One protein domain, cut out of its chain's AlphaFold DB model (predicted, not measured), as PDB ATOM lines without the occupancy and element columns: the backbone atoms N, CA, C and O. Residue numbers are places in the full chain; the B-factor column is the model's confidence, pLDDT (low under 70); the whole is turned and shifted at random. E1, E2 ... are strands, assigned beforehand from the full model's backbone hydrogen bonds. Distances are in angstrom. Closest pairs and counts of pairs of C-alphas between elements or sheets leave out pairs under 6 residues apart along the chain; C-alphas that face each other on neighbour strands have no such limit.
ATOM      1  N   TYR A   2     -43.657 -22.985   0.825       32.44
ATOM      2  CA  TYR A   2     -42.868 -23.833   1.722       32.44
ATOM      3  C   TYR A   2     -41.371 -23.572   1.535       32.44
ATOM      4  O   TYR A   2     -40.813 -23.831   0.470       32.44
ATOM      5  N   ASN A   3     -40.722 -23.060   2.579       31.28
ATOM      6  CA  ASN A   3     -39.279 -22.852   2.622       31.28
ATOM      7  C   ASN A   3     -38.601 -24.197   2.955       31.28
ATOM      8  O   ASN A   3     -38.335 -24.517   4.113       31.28
ATOM      9  N   LEU A   4     -38.399 -25.034   1.933       43.75
ATOM     10  CA  LEU A   4     -37.639 -26.284   2.016       43.75
ATOM     11  C   LEU A   4     -36.170 -25.956   2.320       43.75
ATOM     12  O   LEU A   4     -35.355 -25.807   1.409       43.75
ATOM     13  N   LYS A   5     -35.795 -25.890   3.603       46.56
ATOM     14  CA  LYS A   5     -34.398 -26.139   3.980       46.56
ATOM     15  C   LYS A   5     -34.081 -27.576   3.559       46.56
ATOM     16  O   LYS A   5     -34.449 -28.524   4.245       46.56
ATOM     17  N   LYS A   6     -33.460 -27.725   2.384       52.56
ATOM     18  CA  LYS A   6     -32.978 -28.991   1.817       52.56
ATOM     19  C   LYS A   6     -31.881 -29.573   2.714       52.56
ATOM     20  O   LYS A   6     -30.698 -29.366   2.472       52.56
ATOM     21  N   GLY A   7     -32.272 -30.291   3.759       61.31
ATOM     22  CA  GLY A   7     -31.435 -31.355   4.300       61.31
ATOM     23  C   GLY A   7     -31.563 -32.567   3.382       61.31
ATOM     24  O   GLY A   7     -32.681 -32.942   3.028       61.31
ATOM     25  N   ASN A   8     -30.444 -33.166   2.972       75.06
ATOM     26  CA  ASN A   8     -30.488 -34.447   2.270       75.06
ATOM     27  C   ASN A   8     -31.093 -35.491   3.216       75.06
ATOM     28  O   ASN A   8     -30.570 -35.716   4.306       75.06
ATOM     29  N   ARG A   9     -32.211 -36.097   2.808       82.69
ATOM     30  CA  ARG A   9     -32.823 -37.229   3.506       82.69
ATOM     31  C   ARG A   9     -32.345 -38.517   2.855       82.69
ATOM     32  O   ARG A   9     -32.483 -38.683   1.646       82.69
ATOM     33  N   GLY A  10     -31.784 -39.409   3.658       84.44
ATOM     34  CA  GLY A  10     -31.400 -40.755   3.261       84.44
ATOM     35  C   GLY A  10     -32.397 -41.777   3.790       84.44
ATOM     36  O   GLY A  10     -32.806 -41.715   4.950       84.44
ATOM     37  N   LYS A  11     -32.761 -42.738   2.942       90.88
ATOM     38  CA  LYS A  11     -33.474 -43.955   3.328       90.88
ATOM     39  C   LYS A  11     -32.754 -45.139   2.698       90.88
ATOM     40  O   LYS A  11     -32.606 -45.191   1.481       90.88
ATOM     41  N   ALA A  12     -32.312 -46.068   3.532       91.00
ATOM     42  CA  ALA A  12     -31.761 -47.344   3.114       91.00
ATOM     43  C   ALA A  12     -32.735 -48.442   3.536       91.00
ATOM     44  O   ALA A  12     -33.144 -48.500   4.695       91.00
ATOM     45  N   VAL A  13     -33.117 -49.294   2.587       91.38
ATOM     46  CA  VAL A  13     -33.965 -50.460   2.838       91.38
ATOM     47  C   VAL A  13     -33.250 -51.674   2.282       91.38
ATOM     48  O   VAL A  13     -32.897 -51.707   1.106       91.38
ATOM     49  N   PHE A  14     -33.053 -52.673   3.127       91.44
ATOM     50  CA  PHE A  14     -32.579 -53.983   2.723       91.44
ATOM     51  C   PHE A  14     -33.674 -55.000   3.015       91.44
ATOM     52  O   PHE A  14     -34.143 -55.117   4.145       91.44
ATOM     53  N   GLN A  15     -34.087 -55.735   1.988       90.44
ATOM     54  CA  GLN A  15     -35.113 -56.760   2.099       90.44
ATOM     55  C   GLN A  15     -34.537 -58.102   1.667       90.44
ATOM     56  O   GLN A  15     -33.994 -58.233   0.572       90.44
ATOM     57  N   HIS A  16     -34.707 -59.111   2.512       89.69
ATOM     58  CA  HIS A  16     -34.305 -60.474   2.218       89.69
ATOM     59  C   HIS A  16     -35.461 -61.439   2.486       89.69
ATOM     60  O   HIS A  16     -36.054 -61.447   3.567       89.69
ATOM     61  N   LYS A  17     -35.793 -62.254   1.482       87.50
ATOM     62  CA  LYS A  17     -36.861 -63.255   1.555       87.50
ATOM     63  C   LYS A  17     -36.243 -64.623   1.841       87.50
ATOM     64  O   LYS A  17     -35.623 -65.215   0.963       87.50
ATOM     65  N   PHE A  18     -36.419 -65.130   3.056       85.50
ATOM     66  CA  PHE A  18     -36.132 -66.523   3.394       85.50
ATOM     67  C   PHE A  18     -37.327 -67.420   3.029       85.50
ATOM     68  O   PHE A  18     -38.440 -66.946   2.818       85.50
ATOM     69  N   LEU A  19     -37.128 -68.744   3.040       81.81
ATOM     70  CA  LEU A  19     -38.161 -69.742   2.704       81.81
ATOM     71  C   LEU A  19     -39.482 -69.579   3.476       81.81
ATOM     72  O   LEU A  19     -40.549 -69.874   2.946       81.81
ATOM     73  N   ARG A  20     -39.415 -69.159   4.745       82.88
ATOM     74  CA  ARG A  20     -40.586 -69.022   5.634       82.88
ATOM     75  C   ARG A  20     -40.681 -67.667   6.330       82.88
ATOM     76  O   ARG A  20     -41.621 -67.458   7.091       82.88
ATOM     77  N   HIS A  21     -39.739 -66.760   6.082       86.56
ATOM     78  CA  HIS A  21     -39.656 -65.481   6.785       86.56
ATOM     79  C   HIS A  21     -39.195 -64.387   5.834       86.56
ATOM     80  O   HIS A  21     -38.343 -64.647   4.991       86.56
ATOM     81  N   ASN A  22     -39.682 -63.162   5.997       89.69
ATOM     82  CA  ASN A  22     -39.064 -62.016   5.340       89.69
ATOM     83  C   ASN A  22     -38.422 -61.126   6.393       89.69
ATOM     84  O   ASN A  22     -39.065 -60.749   7.372       89.69
ATOM     85  N   LEU A  23     -37.152 -60.813   6.161       90.62
ATOM     86  CA  LEU A  23     -36.381 -59.866   6.943       90.62
ATOM     87  C   LEU A  23     -36.329 -58.541   6.184       90.62
ATOM     88  O   LEU A  23     -35.991 -58.509   4.999       90.62
ATOM     89  N   MET A  24     -36.645 -57.455   6.874       92.81
ATOM     90  CA  MET A  24     -36.512 -56.095   6.380       92.81
ATOM     91  C   MET A  24     -35.674 -55.292   7.372       92.81
ATOM     92  O   MET A  24     -35.957 -55.266   8.564       92.81
ATOM     93  N   LEU A  25     -34.634 -54.645   6.867       92.75
ATOM     94  CA  LEU A  25     -33.830 -53.675   7.596       92.75
ATOM     95  C   LEU A  25     -34.105 -52.313   6.971       92.75
ATOM     96  O   LEU A  25     -33.918 -52.141   5.766       92.75
ATOM     97  N   GLU A  26     -34.540 -51.351   7.769       93.75
ATOM     98  CA  GLU A  26     -34.783 -49.985   7.323       93.75
ATOM     99  C   GLU A  26     -33.992 -49.008   8.194       93.75
ATOM    100  O   GLU A  26     -34.012 -49.079   9.419       93.75
ATOM    101  N   ALA A  27     -33.281 -48.083   7.555       91.94
ATOM    102  CA  ALA A  27     -32.587 -46.991   8.219       91.94
ATOM    103  C   ALA A  27     -32.918 -45.678   7.508       91.94
ATOM    104  O   ALA A  27     -32.759 -45.560   6.290       91.94
ATOM    105  N   VAL A  28     -33.378 -44.685   8.265       90.31
ATOM    106  CA  VAL A  28     -33.817 -43.387   7.741       90.31
ATOM    107  C   VAL A  28     -33.158 -42.255   8.522       90.31
ATOM    108  O   VAL A  28     -33.167 -42.258   9.755       90.31
ATOM    109  N   CYS A  29     -32.585 -41.287   7.804       86.19
ATOM    110  CA  CYS A  29     -31.854 -40.160   8.378       86.19
ATOM    111  C   CYS A  29     -31.844 -38.941   7.432       86.19
ATOM    112  O   CYS A  29     -31.199 -38.997   6.382       86.19
ATOM    113  N   PRO A  30     -32.502 -37.819   7.773       85.25
ATOM    114  CA  PRO A  30     -33.642 -37.693   8.685       85.25
ATOM    115  C   PRO A  30     -34.910 -38.330   8.093       85.25
ATOM    116  O   PRO A  30     -35.158 -38.225   6.889       85.25
ATOM    117  N   GLY A  31     -35.728 -38.962   8.935       82.75
ATOM    118  CA  GLY A  31     -36.992 -39.582   8.530       82.75
ATOM    119  C   GLY A  31     -38.204 -38.702   8.796       82.75
ATOM    120  O   GLY A  31     -38.334 -38.152   9.885       82.75
ATOM    121  N   LEU A  32     -39.100 -38.601   7.812       85.44
ATOM    122  CA  LEU A  32     -40.384 -37.919   7.959       85.44
ATOM    123  C   LEU A  32     -41.467 -38.946   8.299       85.44
ATOM    124  O   LEU A  32     -41.772 -39.819   7.487       85.44
ATOM    125  N   PHE A  33     -42.050 -38.827   9.484       83.62
ATOM    126  CA  PHE A  33     -43.111 -39.698   9.975       83.62
ATOM    127  C   PHE A  33     -44.432 -38.945  10.030       83.62
ATOM    128  O   PHE A  33     -44.473 -37.779  10.408       83.62
ATOM    129  N   MET A  34     -45.519 -39.621   9.674       80.00
ATOM    130  CA  MET A  34     -46.864 -39.058   9.718       80.00
ATOM    131  C   MET A  34     -47.645 -39.676  10.878       80.00
ATOM    132  O   MET A  34     -47.707 -40.897  11.030       80.00
ATOM    133  N   GLU A  35     -48.254 -38.829  11.695       76.31
ATOM    134  CA  GLU A  35     -49.164 -39.224  12.762       76.31
ATOM    135  C   GLU A  35     -50.575 -39.494  12.213       76.31
ATOM    136  O   GLU A  35     -50.966 -38.959  11.178       76.31
ATOM    137  N   LYS A  36     -51.391 -40.278  12.936       67.44
ATOM    138  CA  LYS A  36     -52.790 -40.574  12.565       67.44
ATOM    139  C   LYS A  36     -53.638 -39.325  12.286       67.44
ATOM    140  O   LYS A  36     -54.577 -39.406  11.510       67.44
ATOM    141  N   LYS A  37     -53.311 -38.183  12.901       66.31
ATOM    142  CA  LYS A  37     -54.013 -36.903  12.715       66.31
ATOM    143  C   LYS A  37     -53.524 -36.089  11.504       66.31
ATOM    144  O   LYS A  37     -54.002 -34.981  11.301       66.31
ATOM    145  N   GLY A  38     -52.582 -36.616  10.713       68.94
ATOM    146  CA  GLY A  38     -51.996 -35.929   9.555       68.94
ATOM    147  C   GLY A  38     -50.817 -35.010   9.892       68.94
ATOM    148  O   GLY A  38     -50.310 -34.320   9.015       68.94
ATOM    149  N   THR A  39     -50.361 -35.002  11.146       80.69
ATOM    150  CA  THR A  39     -49.202 -34.215  11.586       80.69
ATOM    151  C   THR A  39     -47.900 -34.887  11.163       80.69
ATOM    152  O   THR A  39     -47.718 -36.086  11.387       80.69
ATOM    153  N   TYR A  40     -46.973 -34.118  10.596       84.12
ATOM    154  CA  TYR A  40     -45.674 -34.618  10.159       84.12
ATOM    155  C   TYR A  40     -44.573 -34.319  11.186       84.12
ATOM    156  O   TYR A  40     -44.484 -33.221  11.736       84.12
ATOM    157  N   TRP A  41     -43.699 -35.295  11.403       84.94
ATOM    158  CA  TRP A  41     -42.627 -35.268  12.390       84.94
ATOM    159  C   TRP A  41     -41.296 -35.654  11.744       84.94
ATOM    160  O   TRP A  41     -41.178 -36.724  11.150       84.94
ATOM    161  N   ASP A  42     -40.284 -34.804  11.887       86.19
ATOM    162  CA  ASP A  42     -38.903 -35.101  11.512       86.19
ATOM    163  C   ASP A  42     -38.199 -35.818  12.668       86.19
ATOM    164  O   ASP A  42     -37.995 -35.245  13.742       86.19
ATOM    165  N   VAL A  43     -37.784 -37.061  12.438       86.69
ATOM    166  CA  VAL A  43     -36.959 -37.850  13.359       86.69
ATOM    167  C   VAL A  43     -35.518 -37.854  12.842       86.69
ATOM    168  O   VAL A  43     -35.299 -38.231  11.686       86.69
ATOM    169  N   PRO A  44     -34.520 -37.464  13.659       86.62
ATOM    170  CA  PRO A  44     -33.129 -37.386  13.210       86.62
ATOM    171  C   PRO A  44     -32.575 -38.714  12.692       86.62
ATOM    172  O   PRO A  44     -31.955 -38.737  11.632       86.62
ATOM    173  N   LEU A  45     -32.832 -39.814  13.402       85.81
ATOM    174  CA  LEU A  45     -32.423 -41.152  12.994       85.81
ATOM    175  C   LEU A  45     -33.456 -42.179  13.458       85.81
ATOM    176  O   LEU A  45     -33.796 -42.227  14.639       85.81
ATOM    177  N   SER A  46     -33.917 -43.021  12.537       90.12
ATOM    178  CA  SER A  46     -34.768 -44.175  12.834       90.12
ATOM    179  C   SER A  46     -34.198 -45.402  12.145       90.12
ATOM    180  O   SER A  46     -34.019 -45.401  10.929       90.12
ATOM    181  N   MET A  47     -33.937 -46.449  12.918       91.25
ATOM    182  CA  MET A  47     -33.540 -47.761  12.421       91.25
ATOM    183  C   MET A  47     -34.564 -48.798  12.868       91.25
ATOM    184  O   MET A  47     -34.961 -48.802  14.035       91.25
ATOM    185  N   SER A  48     -34.978 -49.685  11.973       92.56
ATOM    186  CA  SER A  48     -35.841 -50.815  12.295       92.56
ATOM    187  C   SER A  48     -35.361 -52.105  11.643       92.56
ATOM    188  O   SER A  48     -34.829 -52.126  10.533       92.56
ATOM    189  N   VAL A  49     -35.552 -53.195  12.376       93.69
ATOM    190  CA  VAL A  49     -35.333 -54.568  11.937       93.69
ATOM    191  C   VAL A  49     -36.645 -55.308  12.117       93.69
ATOM    192  O   VAL A  49     -37.063 -55.544  13.248       93.69
ATOM    193  N   ASP A  50     -37.270 -55.679  11.009       92.19
ATOM    194  CA  ASP A  50     -38.569 -56.337  10.980       92.19
ATOM    195  C   ASP A  50     -38.435 -57.750  10.415       92.19
ATOM    196  O   ASP A  50     -37.882 -57.967   9.337       92.19
ATOM    197  N   LEU A  51     -38.967 -58.723  11.145       91.06
ATOM    198  CA  LEU A  51     -39.040 -60.121  10.757       91.06
ATOM    199  C   LEU A  51     -40.503 -60.552  10.760       91.06
ATOM    200  O   LEU A  51     -41.158 -60.559  11.802       91.06
ATOM    201  N   ASN A  52     -41.015 -60.943   9.598       89.69
ATOM    202  CA  ASN A  52     -42.369 -61.472   9.460       89.69
ATOM    203  C   ASN A  52     -42.358 -62.934   9.012       89.69
ATOM    204  O   ASN A  52     -41.461 -63.375   8.291       89.69
ATOM    205  N   SER A  53     -43.363 -63.697   9.435       86.19
ATOM    206  CA  SER A  53     -43.632 -65.023   8.880       86.19
ATOM    207  C   SER A  53     -44.224 -64.922   7.474       86.19
ATOM    208  O   SER A  53     -45.020 -64.029   7.182       86.19
ATOM    209  N   ALA A  54     -43.877 -65.868   6.603       72.56
ATOM    210  CA  ALA A  54     -44.429 -65.958   5.259       72.56
ATOM    211  C   ALA A  54     -45.948 -66.219   5.287       72.56
ATOM    212  O   ALA A  54     -46.449 -67.008   6.085       72.56
ATOM    213  N   PHE A  55     -46.667 -65.582   4.360       58.75
ATOM    214  CA  PHE A  55     -48.134 -65.485   4.293       58.75
ATOM    215  C   PHE A  55     -48.921 -66.809   4.211       58.75
ATOM    216  O   PHE A  55     -50.152 -66.774   4.218       58.75
ATOM    217  N   SER A  56     -48.262 -67.964   4.095       59.16
ATOM    218  CA  SER A  56     -48.924 -69.260   3.908       59.16
ATOM    219  C   SER A  56     -49.346 -69.948   5.212       59.16
ATOM    220  O   SER A  56     -50.013 -70.980   5.148       59.16
ATOM    221  N   SER A  57     -48.967 -69.434   6.387       65.25
ATOM    222  CA  SER A  57     -49.353 -70.017   7.677       65.25
ATOM    223  C   SER A  57     -50.638 -69.398   8.246       65.25
ATOM    224  O   SER A  57     -50.889 -68.198   8.152       65.25
ATOM    225  N   ILE A  58     -51.468 -70.240   8.877       77.62
ATOM    226  CA  ILE A  58     -52.684 -69.824   9.609       77.62
ATOM    227  C   ILE A  58     -52.325 -68.849  10.742       77.62
ATOM    228  O   ILE A  58     -53.064 -67.903  11.026       77.62
ATOM    229  N   VAL A  59     -51.168 -69.085  11.363       84.88
ATOM    230  CA  VAL A  59     -50.574 -68.228  12.387       84.88
ATOM    231  C   VAL A  59     -49.520 -67.356  11.732       84.88
ATOM    232  O   VAL A  59     -48.606 -67.871  11.091       84.88
ATOM    233  N   ASN A  60     -49.638 -66.048  11.911       88.31
ATOM    234  CA  ASN A  60     -48.643 -65.083  11.482       88.31
ATOM    235  C   ASN A  60     -48.005 -64.449  12.706       88.31
ATOM    236  O   ASN A  60     -48.709 -64.065  13.639       88.31
ATOM    237  N   TYR A  61     -46.690 -64.304  12.687       89.38
ATOM    238  CA  TYR A  61     -45.980 -63.568  13.715       89.38
ATOM    239  C   TYR A  61     -45.107 -62.484  13.087       89.38
ATOM    240  O   TYR A  61     -44.638 -62.607  11.952       89.38
ATOM    241  N   HIS A  62     -44.929 -61.401  13.830       91.62
ATOM    242  CA  HIS A  62     -44.162 -60.239  13.423       91.62
ATOM    243  C   HIS A  62     -43.307 -59.772  14.596       91.62
ATOM    244  O   HIS A  62     -43.838 -59.444  15.656       91.62
ATOM    245  N   LEU A  63     -41.992 -59.767  14.412       92.44
ATOM    246  CA  LEU A  63     -41.022 -59.278  15.381       92.44
ATOM    247  C   LEU A  63     -40.365 -58.030  14.801       92.44
ATOM    248  O   LEU A  63     -39.873 -58.065  13.681       92.44
ATOM    249  N   CYS A  64     -40.362 -56.943  15.556       92.19
ATOM    250  CA  CYS A  64     -39.822 -55.655  15.145       92.19
ATOM    251  C   CYS A  64     -38.897 -55.139  16.245       92.19
ATOM    252  O   CYS A  64     -39.288 -55.073  17.411       92.19
ATOM    253  N   LEU A  65     -37.676 -54.761  15.889       92.69
ATOM    254  CA  LEU A  65     -36.769 -54.024  16.757       92.69
ATOM    255  C   LEU A  65     -36.547 -52.644  16.151       92.69
ATOM    256  O   LEU A  65     -36.009 -52.528  15.059       92.69
ATOM    257  N   GLN A  66     -36.950 -51.603  16.865       91.44
ATOM    258  CA  GLN A  66     -36.855 -50.216  16.440       91.44
ATOM    259  C   GLN A  66     -35.933 -49.437  17.380       91.44
ATOM    260  O   GLN A  66     -36.058 -49.513  18.602       91.44
ATOM    261  N   HIS A  67     -35.039 -48.640  16.815       90.31
ATOM    262  CA  HIS A  67     -34.207 -47.688  17.531       90.31
ATOM    263  C   HIS A  67     -34.384 -46.302  16.919       90.31
ATOM    264  O   HIS A  67     -34.074 -46.086  15.748       90.31
ATOM    265  N   ASN A  68     -34.857 -45.361  17.732       88.44
ATOM    266  CA  ASN A  68     -34.933 -43.955  17.351       88.44
ATOM    267  C   ASN A  68     -33.887 -43.167  18.132       88.44
ATOM    268  O   ASN A  68     -33.763 -43.345  19.347       88.44
ATOM    269  N   SER A  69     -33.189 -42.259  17.458       85.38
ATOM    270  CA  SER A  69     -32.212 -41.368  18.077       85.38
ATOM    271  C   SER A  69     -32.467 -39.909  17.706       85.38
ATOM    272  O   SER A  69     -32.929 -39.584  16.608       85.38
ATOM    273  N   GLY A  70     -32.159 -39.028  18.658       81.75
ATOM    274  CA  GLY A  70     -32.397 -37.593  18.571       81.75
ATOM    275  C   GLY A  70     -33.852 -37.187  18.828       81.75
ATOM    276  O   GLY A  70     -34.778 -37.993  18.772       81.75
ATOM    277  N   GLN A  71     -34.055 -35.911  19.158       81.00
ATOM    278  CA  GLN A  71     -35.377 -35.395  19.502       81.00
ATOM    279  C   GLN A  71     -36.210 -35.143  18.233       81.00
ATOM    280  O   GLN A  71     -35.756 -34.388  17.366       81.00
ATOM    281  N   PRO A  72     -37.412 -35.738  18.116       83.56
ATOM    282  CA  PRO A  72     -38.296 -35.491  16.987       83.56
ATOM    283  C   PRO A  72     -38.782 -34.041  16.989       83.56
ATOM    284  O   PRO A  72     -39.094 -33.476  18.041       83.56
ATOM    285  N   LYS A  73     -38.844 -33.440  15.803       83.88
ATOM    286  CA  LYS A  73     -39.278 -32.054  15.598       83.88
ATOM    287  C   LYS A  73     -40.520 -32.029  14.726       83.88
ATOM    288  O   LYS A  73     -40.634 -32.800  13.781       83.88
ATOM    289  N   HIS A  74     -41.446 -31.133  15.033       81.44
ATOM    290  CA  HIS A  74     -42.620 -30.931  14.198       81.44
ATOM    291  C   HIS A  74     -42.192 -30.380  12.829       81.44
ATOM    292  O   HIS A  74     -41.431 -29.410  12.747       81.44
ATOM    293  N   PHE A  75     -42.665 -30.993  11.747       73.88
ATOM    294  CA  PHE A  75     -42.341 -30.553  10.397       73.88
ATOM    295  C   PHE A  75     -43.202 -29.336  10.031       73.88
ATOM    296  O   PHE A  75     -44.426 -29.404   9.988       73.88
ATOM    297  N   GLY A  76     -42.558 -28.197   9.764       64.50
ATOM    298  CA  GLY A  76     -43.206 -27.034   9.147       64.50
ATOM    299  C   GLY A  76     -43.869 -25.998  10.068       64.50
ATOM    300  O   GLY A  76     -44.359 -25.017   9.525       64.50
ATOM    301  N   CYS A  77     -43.862 -26.136  11.406       55.56
ATOM    302  CA  CYS A  77     -44.337 -25.103  12.360       55.56
ATOM    303  C   CYS A  77     -43.895 -25.371  13.818       55.56
ATOM    304  O   CYS A  77     -43.699 -26.524  14.193       55.56
ATOM    305  N   ASN A  78     -43.818 -24.318  14.648       48.19
ATOM    306  CA  ASN A  78     -43.518 -24.359  16.093       48.19
ATOM    307  C   ASN A  78     -44.785 -24.560  16.960       48.19
ATOM    308  O   ASN A  78     -44.999 -23.820  17.918       48.19
ATOM    309  N   TYR A  79     -45.660 -25.513  16.631       54.81
ATOM    310  CA  TYR A  79     -46.761 -25.857  17.540       54.81
ATOM    311  C   TYR A  79     -46.303 -26.906  18.554       54.81
ATOM    312  O   TYR A  79     -45.662 -27.897  18.203       54.81
ATOM    313  N   THR A  80     -46.655 -26.699  19.821       53.50
ATOM    314  CA  THR A  80     -46.412 -27.637  20.922       53.50
ATOM    315  C   THR A  80     -47.467 -28.744  20.909       53.50
ATOM    316  O   THR A  80     -48.287 -28.840  21.819       53.50
ATOM    317  N   SER A  81     -47.499 -29.561  19.853       61.38
ATOM    318  CA  SER A  81     -48.216 -30.836  19.926       61.38
ATOM    319  C   SER A  81     -47.367 -31.814  20.728       61.38
ATOM    320  O   SER A  81     -46.144 -31.849  20.570       61.38
ATOM    321  N   GLU A  82     -47.991 -32.602  21.601       68.94
ATOM    322  CA  GLU A  82     -47.276 -33.668  22.297       68.94
ATOM    323  C   GLU A  82     -46.738 -34.667  21.262       68.94
ATOM    324  O   GLU A  82     -47.444 -35.087  20.344       68.94
ATOM    325  N   VAL A  83     -45.451 -34.994  21.381       72.94
ATOM    326  CA  VAL A  83     -44.769 -35.910  20.466       72.94
ATOM    327  C   VAL A  83     -45.338 -37.322  20.651       72.94
ATOM    328  O   VAL A  83     -45.364 -37.812  21.785       72.94
ATOM    329  N   PRO A  84     -45.699 -38.035  19.567       74.25
ATOM    330  CA  PRO A  84     -46.123 -39.425  19.659       74.25
ATOM    331  C   PRO A  84     -45.073 -40.298  20.346       74.25
ATOM    332  O   PRO A  84     -43.898 -40.297  19.967       74.25
ATOM    333  N   MET A  85     -45.500 -41.119  21.311       71.62
ATOM    334  CA  MET A  85     -44.586 -41.984  22.072       71.62
ATOM    335  C   MET A  85     -43.725 -42.890  21.177       71.62
ATOM    336  O   MET A  85     -42.567 -43.154  21.497       71.62
ATOM    337  N   SER A  86     -44.261 -43.328  20.034       74.69
ATOM    338  CA  SER A  86     -43.561 -44.174  19.062       74.69
ATOM    339  C   SER A  86     -42.371 -43.499  18.375       74.69
ATOM    340  O   SER A  86     -41.536 -44.203  17.817       74.69
ATOM    341  N   LEU A  87     -42.295 -42.164  18.392       79.56
ATOM    342  CA  LEU A  87     -41.229 -41.377  17.760       79.56
ATOM    343  C   LEU A  87     -40.186 -40.877  18.762       79.56
ATOM    344  O   LEU A  87     -39.159 -40.333  18.364       79.56
ATOM    345  N   LEU A  88     -40.430 -41.058  20.063       81.88
ATOM    346  CA  LEU A  88     -39.478 -40.652  21.088       81.88
ATOM    347  C   LEU A  88     -38.173 -41.464  20.982       81.88
ATOM    348  O   LEU A  88     -38.219 -42.614  20.536       81.88
ATOM    349  N   PRO A  89     -37.026 -40.921  21.430       82.31
ATOM    350  CA  PRO A  89     -35.744 -41.620  21.391       82.31
ATOM    351  C   PRO A  89     -35.708 -42.863  22.289       82.31
ATOM    352  O   PRO A  89     -36.265 -42.858  23.391       82.31
TER     353      PRO A  89
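This is residues 2 to 89 of the 312 residues of an uncharacterized protein of Apostasia shenzhenica (UniProt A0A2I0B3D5). A long, narrow sheet of four antiparallel strands makes the longest axis, and at one of its ends the short hairpin E3 and E4 turns off between E2 and E5. The last stretch, residues 70 to 89, loops about that same end and is tied to E4 by a short pairing, while residues 2 to 9 lead into E1 there. The printed part has 88 residues with six named strands, E1 to E6 along the chain, and no named helix; the class is all strand. The large sheet has the order E1, E2, E5, E6. The whole is loose, with a radius of gyration of the C-alphas of 15.8 A, and elongated, spanning 47 by 25 by 22 A.

Find C-alpha 10 at (-31.400, -40.755, 3.261); from there E1, residues 10 to 17, runs 23.2 A. E2, residues 21 to 29, comes back over 26.5 A. E5, residues 45 to 53, is 26.7 A long. E6, the longest strand, covers residues 59 to 69 over 33.0 A and ends at C-alpha 69, (-32.212, -41.368, 18.077). The short strands are E3, residues 31 to 34, 10.0 A, and E4, residues 40 to 43, 9.8 A; look for C-alpha 34 at (-46.864, -39.058, 9.718).

Begin with the inner strands E2 and E5, antiparallel at 171 degrees, where N 24 and O 50 are 2.8 A apart, within hydrogen-bond range. The edge strand E1 forms a hairpin with E2, antiparallel at 174 degrees, with N 12 and O 27 at 2.8 A. The other edge strand, E6, forms a hairpin with E5, antiparallel at 170 degrees, with N 49 and O 65 at 2.8 A. This sheet is twisted, its C-alphas lying up to 4.0 A off its best plane. E3 and E4 form a hairpin, antiparallel at 149 degrees, with N 33 and O 41 at 2.8 A. E2 and E3 meet only through their link. E4 runs on into E5 across a break of 1 residue, at 99 degrees. Residues 41 to 42 of E4 pair antiparallel with residues 73 to 74. E1 and E6 are apart.

The C-alphas of Asn 3 and Ile 58, the two farthest apart, are 49.3 A from each other. The printed part has no cut, and the five links between its named strands are tight. The mean pLDDT of the printed part is 79.3; look for values under 70 at residues 2 to 7, 36 to 38, 55 to 57 and 76 to 82.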